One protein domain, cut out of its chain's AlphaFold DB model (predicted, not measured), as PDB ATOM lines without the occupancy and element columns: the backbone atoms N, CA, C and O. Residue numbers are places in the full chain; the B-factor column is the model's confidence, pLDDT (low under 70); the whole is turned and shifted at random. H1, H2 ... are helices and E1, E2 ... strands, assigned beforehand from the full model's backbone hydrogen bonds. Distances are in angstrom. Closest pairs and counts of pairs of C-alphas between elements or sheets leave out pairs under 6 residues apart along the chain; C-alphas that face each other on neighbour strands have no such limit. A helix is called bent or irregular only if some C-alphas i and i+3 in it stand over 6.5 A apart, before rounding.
ATOM      1  N   SER A 496     -32.886 -30.420 -34.079       90.69
ATOM      2  CA  SER A 496     -32.139 -31.216 -35.063       90.69
ATOM      3  C   SER A 496     -31.490 -32.433 -34.406       90.69
ATOM      4  O   SER A 496     -31.005 -32.350 -33.275       90.69
ATOM      5  N   LEU A 497     -31.404 -33.546 -35.134       91.88
ATOM      6  CA  LEU A 497     -30.710 -34.749 -34.673       91.88
ATOM      7  C   LEU A 497     -29.242 -34.452 -34.328       91.88
ATOM      8  O   LEU A 497     -28.745 -34.914 -33.302       91.88
ATOM      9  N   SER A 498     -28.575 -33.615 -35.130       91.94
ATOM     10  CA  SER A 498     -27.205 -33.158 -34.873       91.94
ATOM     11  C   SER A 498     -27.033 -32.502 -33.503       91.94
ATOM     12  O   SER A 498     -26.058 -32.788 -32.809       91.94
ATOM     13  N   SER A 499     -27.983 -31.661 -33.081       90.06
ATOM     14  CA  SER A 499     -27.903 -30.973 -31.789       90.06
ATOM     15  C   SER A 499     -28.064 -31.934 -30.610       90.06
ATOM     16  O   SER A 499     -27.325 -31.819 -29.636       90.06
ATOM     17  N   VAL A 500     -28.952 -32.930 -30.726       91.44
ATOM     18  CA  VAL A 500     -29.160 -33.961 -29.695       91.44
ATOM     19  C   VAL A 500     -27.908 -34.821 -29.530       91.44
ATOM     20  O   VAL A 500     -27.409 -34.987 -28.418       91.44
ATOM     21  N   VAL A 501     -27.372 -35.337 -30.640       92.25
ATOM     22  CA  VAL A 501     -26.189 -36.212 -30.627       92.25
ATOM     23  C   VAL A 501     -24.956 -35.464 -30.119       92.25
ATOM     24  O   VAL A 501     -24.221 -35.991 -29.285       92.25
ATOM     25  N   SER A 502     -24.754 -34.224 -30.572       91.94
ATOM     26  CA  SER A 502     -23.662 -33.372 -30.093       91.94
ATOM     27  C   SER A 502     -23.768 -33.125 -28.585       91.94
ATOM     28  O   SER A 502     -22.804 -33.350 -27.853       91.94
ATOM     29  N   ALA A 503     -24.957 -32.755 -28.095       89.44
ATOM     30  CA  ALA A 503     -25.176 -32.477 -26.680       89.44
ATOM     31  C   ALA A 503     -24.912 -33.699 -25.785       89.44
ATOM     32  O   ALA A 503     -24.301 -33.549 -24.730       89.44
ATOM     33  N   GLU A 504     -25.316 -34.906 -26.190       90.19
ATOM     34  CA  GLU A 504     -25.014 -36.121 -25.418       90.19
ATOM     35  C   GLU A 504     -23.518 -36.478 -25.439       90.19
ATOM     36  O   GLU A 504     -22.980 -36.901 -24.416       90.19
ATOM     37  N   CYS A 505     -22.805 -36.252 -26.548       91.00
ATOM     38  CA  CYS A 505     -21.362 -36.518 -26.623       91.00
ATOM     39  C   CYS A 505     -20.536 -35.571 -25.736       91.00
ATOM     40  O   CYS A 505     -19.598 -36.007 -25.059       91.00
ATOM     41  N   LEU A 506     -20.898 -34.284 -25.699       90.62
ATOM     42  CA  LEU A 506     -20.207 -33.266 -24.900       90.62
ATOM     43  C   LEU A 506     -20.337 -33.503 -23.387       90.62
ATOM     44  O   LEU A 506     -19.468 -33.087 -22.623       90.62
ATOM     45  N   LYS A 507     -21.354 -34.251 -22.938       86.31
ATOM     46  CA  LYS A 507     -21.502 -34.639 -21.523       86.31
ATOM     47  C   LYS A 507     -20.395 -35.553 -21.009       86.31
ATOM     48  O   LYS A 507     -20.247 -35.683 -19.800       86.31
ATOM     49  N   SER A 508     -19.611 -36.170 -21.895       85.81
ATOM     50  CA  SER A 508     -18.414 -36.906 -21.477       85.81
ATOM     51  C   SER A 508     -17.395 -36.016 -20.757       85.81
ATOM     52  O   SER A 508     -16.559 -36.550 -20.037       85.81
ATOM     53  N   ALA A 509     -17.435 -34.692 -20.972       85.50
ATOM     54  CA  ALA A 509     -16.420 -33.723 -20.546       85.50
ATOM     55  C   ALA A 509     -14.991 -34.023 -21.060       85.50
ATOM     56  O   ALA A 509     -14.040 -33.350 -20.673       85.50
ATOM     57  N   LEU A 510     -14.846 -35.011 -21.949       87.38
ATOM     58  CA  LEU A 510     -13.593 -35.398 -22.603       87.38
ATOM     59  C   LEU A 510     -13.511 -34.876 -24.039       87.38
ATOM     60  O   LEU A 510     -12.419 -34.745 -24.583       87.38
ATOM     61  N   LEU A 511     -14.666 -34.621 -24.655       88.25
ATOM     62  CA  LEU A 511     -14.791 -34.148 -26.027       88.25
ATOM     63  C   LEU A 511     -15.198 -32.678 -26.042       88.25
ATOM     64  O   LEU A 511     -16.051 -32.244 -25.268       88.25
ATOM     65  N   THR A 512     -14.631 -31.933 -26.980       89.81
ATOM     66  CA  THR A 512     -15.052 -30.579 -27.332       89.81
ATOM     67  C   THR A 512     -15.878 -30.595 -28.617       89.81
ATOM     68  O   THR A 512     -15.910 -31.582 -29.355       89.81
ATOM     69  N   SER A 513     -16.543 -29.481 -28.935       86.19
ATOM     70  CA  SER A 513     -17.308 -29.357 -30.184       86.19
ATOM     71  C   SER A 513     -16.438 -29.506 -31.439       86.19
ATOM     72  O   SER A 513     -16.954 -29.851 -32.498       86.19
ATOM     73  N   GLY A 514     -15.122 -29.284 -31.330       88.81
ATOM     74  CA  GLY A 514     -14.170 -29.473 -32.425       88.81
ATOM     75  C   GLY A 514     -13.890 -30.942 -32.757       88.81
ATOM     76  O   GLY A 514     -13.601 -31.244 -33.920       88.81
ATOM     77  N   ASP A 515     -14.027 -31.836 -31.774       91.12
ATOM     78  CA  ASP A 515     -13.718 -33.271 -31.877       91.12
ATOM     79  C   ASP A 515     -14.853 -34.077 -32.525       91.12
ATOM     80  O   ASP A 515     -14.690 -35.254 -32.853       91.12
ATOM     81  N   ILE A 516     -16.013 -33.446 -32.717       93.00
ATOM     82  CA  ILE A 516     -17.250 -34.075 -33.174       93.00
ATOM     83  C   ILE A 516     -17.682 -33.460 -34.511       93.00
ATOM     84  O   ILE A 516     -17.703 -32.245 -34.683       93.00
ATOM     85  N   ASP A 517     -18.075 -34.306 -35.462       92.75
ATOM     86  CA  ASP A 517     -18.658 -33.896 -36.739       92.75
ATOM     87  C   ASP A 517     -20.033 -34.550 -36.926       92.75
ATOM     88  O   ASP A 517     -20.151 -35.728 -37.270       92.75
ATOM     89  N   VAL A 518     -21.078 -33.759 -36.680       92.38
ATOM     90  CA  VAL A 518     -22.498 -34.122 -36.849       92.38
ATOM     91  C   VAL A 518     -23.145 -33.388 -38.028       92.38
ATOM     92  O   VAL A 518     -24.369 -33.352 -38.140       92.38
ATOM     93  N   SER A 519     -22.342 -32.779 -38.907       91.25
ATOM     94  CA  SER A 519     -22.826 -31.902 -39.988       91.25
ATOM     95  C   SER A 519     -23.779 -32.598 -40.968       91.25
ATOM     96  O   SER A 519     -24.671 -31.961 -41.522       91.25
ATOM     97  N   LEU A 520     -23.632 -33.914 -41.139       89.88
ATOM     98  CA  LEU A 520     -24.463 -34.729 -42.029       89.88
ATOM     99  C   LEU A 520     -25.802 -35.164 -41.403       89.88
ATOM    100  O   LEU A 520     -26.655 -35.699 -42.110       89.88
ATOM    101  N   LEU A 521     -26.015 -34.945 -40.101       90.31
ATOM    102  CA  LEU A 521     -27.258 -35.293 -39.400       90.31
ATOM    103  C   LEU A 521     -28.268 -34.137 -39.456       90.31
ATOM    104  O   LEU A 521     -28.483 -33.420 -38.477       90.31
ATOM    105  N   THR A 522     -28.902 -33.951 -40.612       89.31
ATOM    106  CA  THR A 522     -29.835 -32.835 -40.869       89.31
ATOM    107  C   THR A 522     -31.291 -33.125 -40.492       89.31
ATOM    108  O   THR A 522     -32.115 -32.212 -40.485       89.31
ATOM    109  N   SER A 523     -31.629 -34.376 -40.168       89.12
ATOM    110  CA  SER A 523     -32.992 -34.783 -39.812       89.12
ATOM    111  C   SER A 523     -33.504 -34.086 -38.546       89.12
ATOM    112  O   SER A 523     -32.742 -33.794 -37.622       89.12
ATOM    113  N   LEU A 524     -34.814 -33.844 -38.492       88.75
ATOM    114  CA  LEU A 524     -35.485 -33.222 -37.352       88.75
ATOM    115  C   LEU A 524     -36.059 -34.276 -36.400       88.75
ATOM    116  O   LEU A 524     -36.578 -35.308 -36.822       88.75
ATOM    117  N   VAL A 525     -36.008 -33.965 -35.110       87.38
ATOM    118  CA  VAL A 525     -36.509 -34.766 -33.995       87.38
ATOM    119  C   VAL A 525     -37.530 -33.923 -33.231       87.38
ATOM    120  O   VAL A 525     -37.250 -32.792 -32.829       87.38
ATOM    121  N   LYS A 526     -38.737 -34.466 -33.025       84.12
ATOM    122  CA  LYS A 526     -39.782 -33.787 -32.236       84.12
ATOM    123  C   LYS A 526     -39.389 -33.694 -30.760       84.12
ATOM    124  O   LYS A 526     -39.468 -32.622 -30.171       84.12
ATOM    125  N   GLY A 527     -38.916 -34.799 -30.191       87.69
ATOM    126  CA  GLY A 527     -38.338 -34.830 -28.856       87.69
ATOM    127  C   GLY A 527     -37.660 -36.159 -28.550       87.69
ATOM    128  O   GLY A 527     -37.980 -37.185 -29.150       87.69
ATOM    129  N   TYR A 528     -36.703 -36.126 -27.630       89.31
ATOM    130  CA  TYR A 528     -35.957 -37.292 -27.171       89.31
ATOM    131  C   TYR A 528     -35.661 -37.158 -25.683       89.31
ATOM    132  O   TYR A 528     -35.293 -36.079 -25.230       89.31
ATOM    133  N   ARG A 529     -35.792 -38.243 -24.916       89.75
ATOM    134  CA  ARG A 529     -35.443 -38.250 -23.492       89.75
ATOM    135  C   ARG A 529     -34.722 -39.528 -23.106       89.75
ATOM    136  O   ARG A 529     -35.062 -40.609 -23.576       89.75
ATOM    137  N   THR A 530     -33.789 -39.390 -22.178       87.06
ATOM    138  CA  THR A 530     -33.169 -40.513 -21.476       87.06
ATOM    139  C   THR A 530     -33.978 -40.799 -20.215       87.06
ATOM    140  O   THR A 530     -34.337 -39.874 -19.487       87.06
ATOM    141  N   THR A 531     -34.326 -42.065 -19.990       76.12
ATOM    142  CA  THR A 531     -35.193 -42.504 -18.879       76.12
ATOM    143  C   THR A 531     -34.436 -43.226 -17.767       76.12
ATOM    144  O   THR A 531     -35.021 -43.526 -16.731       76.12
ATOM    145  N   SER A 532     -33.147 -43.501 -17.964       82.25
ATOM    146  CA  SER A 532     -32.279 -44.137 -16.976       82.25
ATOM    147  C   SER A 532     -30.840 -43.643 -17.111       82.25
ATOM    148  O   SER A 532     -30.425 -43.164 -18.174       82.25
ATOM    149  N   VAL A 533     -30.071 -43.787 -16.029       83.12
ATOM    150  CA  VAL A 533     -28.619 -43.603 -16.060       83.12
ATOM    151  C   VAL A 533     -28.033 -44.700 -16.941       83.12
ATOM    152  O   VAL A 533     -28.115 -45.882 -16.617       83.12
ATOM    153  N   SER A 534     -27.459 -44.310 -18.071       84.69
ATOM    154  CA  SER A 534     -26.857 -45.233 -19.027       84.69
ATOM    155  C   SER A 534     -25.651 -44.587 -19.699       84.69
ATOM    156  O   SER A 534     -25.379 -43.395 -19.522       84.69
ATOM    157  N   SER A 535     -24.887 -45.387 -20.441       89.94
ATOM    158  CA  SER A 535     -23.756 -44.868 -21.206       89.94
ATOM    159  C   SER A 535     -24.234 -43.931 -22.321       89.94
ATOM    160  O   SER A 535     -25.329 -44.100 -22.856       89.94
ATOM    161  N   ILE A 536     -23.386 -42.984 -22.738       88.38
ATOM    162  CA  ILE A 536     -23.670 -42.104 -23.890       88.38
ATOM    163  C   ILE A 536     -24.002 -42.938 -25.137       88.38
ATOM    164  O   ILE A 536     -24.895 -42.588 -25.900       88.38
ATOM    165  N   ARG A 537     -23.341 -44.089 -25.308       88.94
ATOM    166  CA  ARG A 537     -23.644 -45.036 -26.387       88.94
ATOM    167  C   ARG A 537     -25.083 -45.547 -26.301       88.94
ATOM    168  O   ARG A 537     -25.816 -45.427 -27.274       88.94
ATOM    169  N   SER A 538     -25.504 -46.038 -25.138       89.88
ATOM    170  CA  SER A 538     -26.876 -46.516 -24.907       89.88
ATOM    171  C   SER A 538     -27.921 -45.411 -25.100       89.88
ATOM    172  O   SER A 538     -29.041 -45.687 -25.514       89.88
ATOM    173  N   ALA A 539     -27.556 -44.150 -24.847       88.50
ATOM    174  CA  ALA A 539     -28.407 -42.999 -25.138       88.50
ATOM    175  C   ALA A 539     -28.470 -42.647 -26.639       88.50
ATOM    176  O   ALA A 539     -29.396 -41.953 -27.047       88.50
ATOM    177  N   ILE A 540     -27.528 -43.096 -27.469       89.94
ATOM    178  CA  ILE A 540     -27.491 -42.822 -28.917       89.94
ATOM    179  C   ILE A 540     -28.063 -43.994 -29.733       89.94
ATOM    180  O   ILE A 540     -28.659 -43.767 -30.783       89.94
ATOM    181  N   GLU A 541     -27.958 -45.232 -29.248       89.62
ATOM    182  CA  GLU A 541     -28.456 -46.441 -29.927       89.62
ATOM    183  C   GLU A 541     -29.936 -46.358 -30.368       89.62
ATOM    184  O   GLU A 541     -30.220 -46.672 -31.529       89.62
ATOM    185  N   PRO A 542     -30.891 -45.866 -29.546       88.69
ATOM    186  CA  PRO A 542     -32.275 -45.686 -29.992       88.69
ATOM    187  C   PRO A 542     -32.408 -44.695 -31.156       88.69
ATOM    188  O   PRO A 542     -33.236 -44.888 -32.047       88.69
ATOM    189  N   LEU A 543     -31.573 -43.648 -31.177       89.06
ATOM    190  CA  LEU A 543     -31.540 -42.680 -32.275       89.06
ATOM    191  C   LEU A 543     -30.975 -43.312 -33.551       89.06
ATOM    192  O   LEU A 543     -31.485 -43.010 -34.622       89.06
ATOM    193  N   GLN A 544     -29.991 -44.211 -33.447       89.38
ATOM    194  CA  GLN A 544     -29.468 -44.969 -34.594       89.38
ATOM    195  C   GLN A 544     -30.496 -45.949 -35.170       89.38
ATOM    196  O   GLN A 544     -30.510 -46.187 -36.377       89.38
ATOM    197  N   GLY A 545     -31.358 -46.516 -34.322       84.44
ATOM    198  CA  GLY A 545     -32.453 -47.382 -34.761       84.44
ATOM    199  C   GLY A 545     -33.517 -46.630 -35.566       84.44
ATOM    200  O   GLY A 545     -33.989 -47.137 -36.580       84.44
ATOM    201  N   ALA A 546     -33.874 -45.414 -35.137       85.75
ATOM    202  CA  ALA A 546     -34.866 -44.580 -35.822       85.75
ATOM    203  C   ALA A 546     -34.291 -43.833 -37.043       85.75
ATOM    204  O   ALA A 546     -34.948 -43.741 -38.079       85.75
ATOM    205  N   TRP A 547     -33.059 -43.329 -36.938       89.25
ATOM    206  CA  TRP A 547     -32.311 -42.685 -38.016       89.25
ATOM    207  C   TRP A 547     -31.003 -43.447 -38.230       89.25
ATOM    208  O   TRP A 547     -30.059 -43.257 -37.468       89.25
ATOM    209  N   PRO A 548     -30.906 -44.301 -39.261       88.81
ATOM    210  CA  PRO A 548     -29.710 -45.103 -39.482       88.81
ATOM    211  C   PRO A 548     -28.472 -44.234 -39.759       88.81
ATOM    212  O   PRO A 548     -28.327 -43.671 -40.845       88.81
ATOM    213  N   PHE A 549     -27.552 -44.147 -38.797       92.12
ATOM    214  CA  PHE A 549     -26.239 -43.518 -38.964       92.12
ATOM    215  C   PHE A 549     -25.131 -44.317 -38.276       92.12
ATOM    216  O   PHE A 549     -25.342 -44.953 -37.242       92.12
ATOM    217  N   ASP A 550     -23.931 -44.246 -38.844       91.44
ATOM    218  CA  ASP A 550     -22.717 -44.858 -38.323       91.44
ATOM    219  C   ASP A 550     -21.828 -43.830 -37.632       91.44
ATOM    220  O   ASP A 550     -21.744 -42.667 -38.038       91.44
ATOM    221  N   VAL A 551     -21.133 -44.285 -36.593       91.81
ATOM    222  CA  VAL A 551     -20.156 -43.493 -35.846       91.81
ATOM    223  C   VAL A 551     -18.769 -43.981 -36.236       91.81
ATOM    224  O   VAL A 551     -18.421 -45.132 -35.980       91.81
ATOM    225  N   VAL A 552     -17.979 -43.120 -36.876       90.94
ATOM    226  CA  VAL A 552     -16.641 -43.468 -37.376       90.94
ATOM    227  C   VAL A 552     -15.596 -42.487 -36.866       90.94
ATOM    228  O   VAL A 552     -15.807 -41.276 -36.867       90.94
ATOM    229  N   GLN A 553     -14.434 -42.997 -36.469       92.00
ATOM    230  CA  GLN A 553     -13.284 -42.157 -36.149       92.00
ATOM    231  C   GLN A 553     -12.507 -41.862 -37.438       92.00
ATOM    232  O   GLN A 553     -12.078 -42.777 -38.135       92.00
ATOM    233  N   SER A 554     -12.352 -40.588 -37.796       89.50
ATOM    234  CA  SER A 554     -11.651 -40.185 -39.019       89.50
ATOM    235  C   SER A 554     -11.115 -38.761 -38.909       89.50
ATOM    236  O   SER A 554     -11.859 -37.839 -38.575       89.50
ATOM    237  N   GLY A 555      -9.832 -38.569 -39.234       84.62
ATOM    238  CA  GLY A 555      -9.199 -37.246 -39.269       84.62
ATOM    239  C   GLY A 555      -9.227 -36.527 -37.919       84.62
ATOM    240  O   GLY A 555      -9.635 -35.372 -37.869       84.62
ATOM    241  N   TYR A 556      -8.855 -37.228 -36.840       88.81
ATOM    242  CA  TYR A 556      -8.880 -36.735 -35.452       88.81
ATOM    243  C   TYR A 556     -10.262 -36.302 -34.936       88.81
ATOM    244  O   TYR A 556     -10.353 -35.650 -33.904       88.81
ATOM    245  N   LYS A 557     -11.343 -36.688 -35.624       92.06
ATOM    246  CA  LYS A 557     -12.721 -36.408 -35.215       92.06
ATOM    247  C   LYS A 557     -13.567 -37.671 -35.180       92.06
ATOM    248  O   LYS A 557     -13.313 -38.629 -35.915       92.06
ATOM    249  N   ILE A 558     -14.611 -37.642 -34.363       92.31
ATOM    250  CA  ILE A 558     -15.703 -38.611 -34.391       92.31
ATOM    251  C   ILE A 558     -16.765 -38.070 -35.347       92.31
ATOM    252  O   ILE A 558     -17.387 -37.043 -35.079       92.31
ATOM    253  N   LYS A 559     -16.959 -38.748 -36.478       92.69
ATOM    254  CA  LYS A 559     -17.921 -38.359 -37.512       92.69
ATOM    255  C   LYS A 559     -19.168 -39.226 -37.439       92.69
ATOM    256  O   LYS A 559     -19.068 -40.451 -37.368       92.69
ATOM    257  N   PHE A 560     -20.326 -38.589 -37.536       92.56
ATOM    258  CA  PHE A 560     -21.628 -39.243 -37.584       92.56
ATOM    259  C   PHE A 560     -22.160 -39.195 -39.016       92.56
ATOM    260  O   PHE A 560     -22.481 -38.124 -39.533       92.56
ATOM    261  N   LYS A 561     -22.207 -40.352 -39.682       90.31
ATOM    262  CA  LYS A 561     -22.553 -40.456 -41.105       90.31
ATOM    263  C   LYS A 561     -23.876 -41.196 -41.303       90.31
ATOM    264  O   LYS A 561     -23.962 -42.350 -40.890       90.31
ATOM    265  N   PRO A 562     -24.883 -40.603 -41.964       91.06
ATOM    266  CA  PRO A 562     -26.116 -41.311 -42.287       91.06
ATOM    267  C   PRO A 562     -25.859 -42.463 -43.270       91.06
ATOM    268  O   PRO A 562     -25.069 -42.341 -44.216       91.06
ATOM    269  N   ARG A 563     -26.541 -43.589 -43.052       85.50
ATOM    270  CA  ARG A 563     -26.520 -44.742 -43.961       85.50
ATOM    271  C   ARG A 563     -27.352 -44.447 -45.211       85.50
ATOM    272  O   ARG A 563     -28.284 -43.651 -45.172       85.50
ATOM    273  N   GLY A 564     -27.013 -45.100 -46.324       80.12
ATOM    274  CA  GLY A 564     -27.712 -44.907 -47.604       80.12
ATOM    275  C   GLY A 564     -27.280 -43.663 -48.387       80.12
ATOM    276  O   GLY A 564     -27.989 -43.231 -49.290       80.12
ATOM    277  N   SER A 565     -26.121 -43.086 -48.055       75.69
ATOM    278  CA  SER A 565     -25.512 -42.017 -48.855       75.69
ATOM    279  C   SER A 565     -25.119 -42.524 -50.251       75.69
ATOM    280  O   SER A 565     -24.805 -43.704 -50.422       75.69
ATOM    281  N   ALA A 566     -25.107 -41.627 -51.242       76.38
ATOM    282  CA  ALA A 566     -24.651 -41.954 -52.591       76.38
ATOM    283  C   ALA A 566     -23.213 -42.498 -52.572       76.38
ATOM    284  O   ALA A 566     -22.380 -42.051 -51.775       76.38
ATOM    285  N   SER A 567     -22.924 -43.463 -53.450       77.69
ATOM    286  CA  SER A 567     -21.571 -44.006 -53.580       77.69
ATOM    287  C   SER A 567     -20.593 -42.890 -53.949       77.69
ATOM    288  O   SER A 567     -20.834 -42.139 -54.894       77.69
ATOM    289  N   VAL A 568     -19.499 -42.778 -53.195       80.69
ATOM    290  CA  VAL A 568     -18.477 -41.735 -53.392       80.69
ATOM    291  C   VAL A 568     -17.501 -42.118 -54.507       80.69
ATOM    292  O   VAL A 568     -16.947 -41.247 -55.170       80.69
ATOM    293  N   ALA A 569     -17.301 -43.417 -54.727       80.31
ATOM    294  CA  ALA A 569     -16.478 -43.956 -55.798       80.31
ATOM    295  C   ALA A 569     -16.946 -45.373 -56.143       80.31
ATOM    296  O   ALA A 569     -17.330 -46.143 -55.261       80.31
ATOM    297  N   MET A 595     -27.837 -66.988 -45.555       73.25
ATOM    298  CA  MET A 595     -29.116 -67.377 -46.162       73.25
ATOM    299  C   MET A 595     -30.197 -66.349 -45.807       73.25
ATOM    300  O   MET A 595     -30.340 -65.969 -44.646       73.25
ATOM    301  N   ASP A 596     -30.995 -65.939 -46.796       65.19
ATOM    302  CA  ASP A 596     -32.016 -64.891 -46.632       65.19
ATOM    303  C   ASP A 596     -33.065 -65.239 -45.557       65.19
ATOM    304  O   ASP A 596     -33.613 -64.353 -44.910       65.19
ATOM    305  N   SER A 597     -33.269 -66.537 -45.299       68.31
ATOM    306  CA  SER A 597     -34.140 -67.071 -44.244       68.31
ATOM    307  C   SER A 597     -33.687 -66.741 -42.816       68.31
ATOM    308  O   SER A 597     -34.490 -66.833 -41.889       68.31
ATOM    309  N   VAL A 598     -32.411 -66.396 -42.619       72.06
ATOM    310  CA  VAL A 598     -31.840 -66.033 -41.309       72.06
ATOM    311  C   VAL A 598     -31.942 -64.523 -41.064       72.06
ATOM    312  O   VAL A 598     -31.909 -64.075 -39.917       72.06
ATOM    313  N   LEU A 599     -32.120 -63.722 -42.122       76.06
ATOM    314  CA  LEU A 599     -32.255 -62.277 -41.988       76.06
ATOM    315  C   LEU A 599     -33.617 -61.909 -41.371       76.06
ATOM    316  O   LEU A 599     -34.638 -62.515 -41.703       76.06
ATOM    317  N   PRO A 600     -33.679 -60.883 -40.500       73.88
ATOM    318  CA  PRO A 600     -34.932 -60.454 -39.895       73.88
ATOM    319  C   PRO A 600     -35.980 -60.094 -40.957       73.88
ATOM    320  O   PRO A 600     -35.806 -59.155 -41.737       73.88
ATOM    321  N   ARG A 601     -37.097 -60.830 -40.966       80.62
ATOM    322  CA  ARG A 601     -38.207 -60.609 -41.906       80.62
ATOM    323  C   ARG A 601     -38.969 -59.313 -41.631       80.62
ATOM    324  O   ARG A 601     -39.475 -58.684 -42.560       80.62
ATOM    325  N   ARG A 602     -39.075 -58.925 -40.358       82.62
ATOM    326  CA  ARG A 602     -39.850 -57.770 -39.898       82.62
ATOM    327  C   ARG A 602     -39.091 -57.021 -38.813       82.62
ATOM    328  O   ARG A 602     -38.601 -57.629 -37.867       82.62
ATOM    329  N   VAL A 603     -39.055 -55.701 -38.936       81.50
ATOM    330  CA  VAL A 603     -38.571 -54.785 -37.900       81.50
ATOM    331  C   VAL A 603     -39.771 -54.008 -37.382       81.50
ATOM    332  O   VAL A 603     -40.538 -53.460 -38.174       81.50
ATOM    333  N   VAL A 604     -39.951 -53.980 -36.061       84.81
ATOM    334  CA  VAL A 604     -41.014 -53.219 -35.394       84.81
ATOM    335  C   VAL A 604     -40.366 -52.149 -34.525       84.81
ATOM    336  O   VAL A 604     -39.594 -52.461 -33.623       84.81
ATOM    337  N   LEU A 605     -40.695 -50.890 -34.793       82.38
ATOM    338  CA  LEU A 605     -40.317 -49.747 -33.980       82.38
ATOM    339  C   LEU A 605     -41.503 -49.368 -33.094       82.38
ATOM    340  O   LEU A 605     -42.568 -49.005 -33.595       82.38
ATOM    341  N   SER A 606     -41.313 -49.440 -31.777       84.69
ATOM    342  CA  SER A 606     -42.270 -48.889 -30.814       84.69
ATOM    343  C   SER A 606     -41.881 -47.450 -30.485       84.69
ATOM    344  O   SER A 606     -40.715 -47.178 -30.202       84.69
ATOM    345  N   TYR A 607     -42.837 -46.528 -30.521       82.44
ATOM    346  CA  TYR A 607     -42.611 -45.104 -30.268       82.44
ATOM    347  C   TYR A 607     -43.753 -44.505 -29.439       82.44
ATOM    348  O   TYR A 607     -44.808 -45.115 -29.284       82.44
ATOM    349  N   LEU A 608     -43.538 -43.312 -28.880       83.88
ATOM    350  CA  LEU A 608     -44.597 -42.564 -28.200       83.88
ATOM    351  C   LEU A 608     -45.339 -41.704 -29.222       83.88
ATOM    352  O   LEU A 608     -44.732 -40.834 -29.852       83.88
ATOM    353  N   ASP A 609     -46.636 -41.940 -29.380       83.19
ATOM    354  CA  ASP A 609     -47.450 -41.265 -30.384       83.19
ATOM    355  C   ASP A 609     -48.021 -39.944 -29.851       83.19
ATOM    356  O   ASP A 609     -48.878 -39.919 -28.970       83.19
ATOM    357  N   VAL A 610     -47.550 -38.829 -30.410       80.56
ATOM    358  CA  VAL A 610     -47.959 -37.471 -30.019       80.56
ATOM    359  C   VAL A 610     -49.455 -37.226 -30.252       80.56
ATOM    360  O   VAL A 610     -50.071 -36.489 -29.485       80.56
ATOM    361  N   GLU A 611     -50.038 -37.820 -31.296       79.56
ATOM    362  CA  GLU A 611     -51.449 -37.622 -31.658       79.56
ATOM    363  C   GLU A 611     -52.384 -38.442 -30.764       79.56
ATOM    364  O   GLU A 611     -53.551 -38.099 -30.594       79.56
ATOM    365  N   ARG A 612     -51.848 -39.487 -30.127       82.56
ATOM    366  CA  ARG A 612     -52.556 -40.343 -29.171       82.56
ATOM    367  C   ARG A 612     -52.096 -40.105 -27.736       82.56
ATOM    368  O   ARG A 612     -51.901 -41.053 -26.983       82.56
ATOM    369  N   GLU A 613     -51.895 -38.846 -27.345       81.19
ATOM    370  CA  GLU A 613     -51.568 -38.461 -25.957       81.19
ATOM    371  C   GLU A 613     -50.307 -39.156 -25.388       81.19
ATOM    372  O   GLU A 613     -50.168 -39.394 -24.180       81.19
ATOM    373  N   TYR A 614     -49.346 -39.457 -26.266       82.88
ATOM    374  CA  TYR A 614     -48.128 -40.219 -25.981       82.88
ATOM    375  C   TYR A 614     -48.367 -41.657 -25.511       82.88
ATOM    376  O   TYR A 614     -47.571 -42.193 -24.737       82.88
ATOM    377  N   ASP A 615     -49.447 -42.282 -25.972       83.25
ATOM    378  CA  ASP A 615     -49.630 -43.727 -25.882       83.25
ATOM    379  C   ASP A 615     -48.606 -44.465 -26.768       83.25
ATOM    380  O   ASP A 615     -47.977 -43.887 -27.663       83.25
ATOM    381  N   SER A 616     -48.403 -45.754 -26.503       84.19
ATOM    382  CA  SER A 616     -47.497 -46.588 -27.289       84.19
ATOM    383  C   SER A 616     -48.049 -46.825 -28.700       84.19
ATOM    384  O   SER A 616     -49.114 -47.414 -28.893       84.19
ATOM    385  N   GLY A 617     -47.307 -46.350 -29.697       83.75
ATOM    386  CA  GLY A 617     -47.505 -46.633 -31.113       83.75
ATOM    387  C   GLY A 617     -46.500 -47.670 -31.603       83.75
ATOM    388  O   GLY A 617     -45.407 -47.814 -31.049       83.75
ATOM    389  N   GLN A 618     -46.862 -48.396 -32.658       87.50
ATOM    390  CA  GLN A 618     -45.963 -49.325 -33.335       87.50
ATOM    391  C   GLN A 618     -46.000 -49.070 -34.834       87.50
ATOM    392  O   GLN A 618     -47.068 -49.020 -35.440       87.50
ATOM    393  N   GLN A 619     -44.823 -48.960 -35.434       83.50
ATOM    394  CA  GLN A 619     -44.647 -48.969 -36.878       83.50
ATOM    395  C   GLN A 619     -43.781 -50.166 -37.242       83.50
ATOM    396  O   GLN A 619     -42.864 -50.522 -36.507       83.50
ATOM    397  N   TYR A 620     -44.070 -50.813 -38.366       83.31
ATOM    398  CA  TYR A 620     -43.271 -51.936 -38.825       83.31
ATOM    399  C   TYR A 620     -42.889 -51.783 -40.288       83.31
ATOM    400  O   TYR A 620     -43.616 -51.188 -41.078       83.31
ATOM    401  N   ALA A 621     -41.739 -52.349 -40.625       80.56
ATOM    402  CA  ALA A 621     -41.314 -52.590 -41.989       80.56
ATOM    403  C   ALA A 621     -41.069 -54.090 -42.132       80.56
ATOM    404  O   ALA A 621     -40.457 -54.713 -41.260       80.56
ATOM    405  N   GLU A 622     -41.568 -54.679 -43.210       83.19
ATOM    406  CA  GLU A 622     -41.389 -56.098 -43.496       83.19
ATOM    407  C   GLU A 622     -40.877 -56.308 -44.917       83.19
ATOM    408  O   GLU A 622     -41.162 -55.530 -45.829       83.19
ATOM    409  N   ARG A 623     -40.092 -57.368 -45.097       77.38
ATOM    410  CA  ARG A 623     -39.630 -57.816 -46.409       77.38
ATOM    411  C   ARG A 623     -40.694 -58.758 -46.978       77.38
ATOM    412  O   ARG A 623     -40.912 -59.834 -46.430       77.38
TER     413      ARG A 623
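This is residues 496 to 569 and 595 to 623 of the 628 residues of an uncharacterized protein of Verrucomicrobia bacterium (UniProt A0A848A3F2). A long, two-stranded hairpin, E4 and E5, runs along one side of a small body made of two helices side by side, H1 and H2, running opposite ways, and a second hairpin, E2 and E3. H2 lies between H1 and the long hairpin, E1 is a short strand near both helices, and contacts between the parts are few. The printed part has 103 residues with two named helices and five named strands in the order H1, E1, H2, E2, E3, E4, E5; each sheet is one antiparallel pair, E2 - E3 and E4 - E5, and the class is mixed, helices and strands. The whole is loose, with a radius of gyration of the C-alphas of 16.0 A and spans of 40 by 38 by 23 A.

E4 is residues 602 to 609, 20.5 A from first to last C-alpha, and E5 is residues 615 to 622, 23.0 A, ending with C-alpha 622 at (-41.389, -56.098, -43.496). H2 is residues 536 to 546, 16.5 A; it is irregular, but only just, with C-alphas 539 and 542 6.8 A apart. H1 is residues 497 to 506, 14.4 A, beginning with C-alpha 497 at (-30.710, -34.749, -34.673). E1 is residues 527 to 530, 10.7 A. E2 is residues 549 to 554, 15.0 A, and E3 is residues 557 to 562, 15.9 A, beginning with C-alpha 557 at (-12.721, -36.408, -35.215).

E4 and E5 form an antiparallel hairpin, their directions at 156 degrees; N 605 and O 619 are within hydrogen-bond range at 2.8 A, as are N 617 and O 607 at 2.8 A. The closest C-alphas of H2 and E4 are those of Ala 546 and Leu 605, 7.7 A apart. H1 and H2 touch, the closest C-alphas being those of Glu 504 and Ile 536 at 6.3 A, with a shallow tilt of 13 degrees, opposite ways. The closest C-alphas of E1 and H2 are those of Thr 530 and Ala 539, 6.5 A apart; E1 pairs with no named strand. E2 and E3 form an antiparallel hairpin at 152 degrees, with N 550 and O 561 at 2.8 A and N 559 and O 552 at 2.8 A. Residues 516 to 517 pair with residues 558 to 559 of E3, parallel. Among the pairs that are apart are H1 and E3, E2 and E4, and E3 and E5. In H1 every O i to N i+4 pair is within hydrogen-bond range; in H2 5 of 7 are.

The two C-alphas farthest apart are those of Ala 569 and Glu 613, at 46.4 A. Residues 570 to 594 are not printed, and C-alphas 569 and 595 stand 28.3 A apart across the cut, which falls in the link from E3 to E4. The link from H1 to E1, 20 residues, is long. The mean pLDDT of the printed part is 86.0, and residues 596 to 597 are under 70.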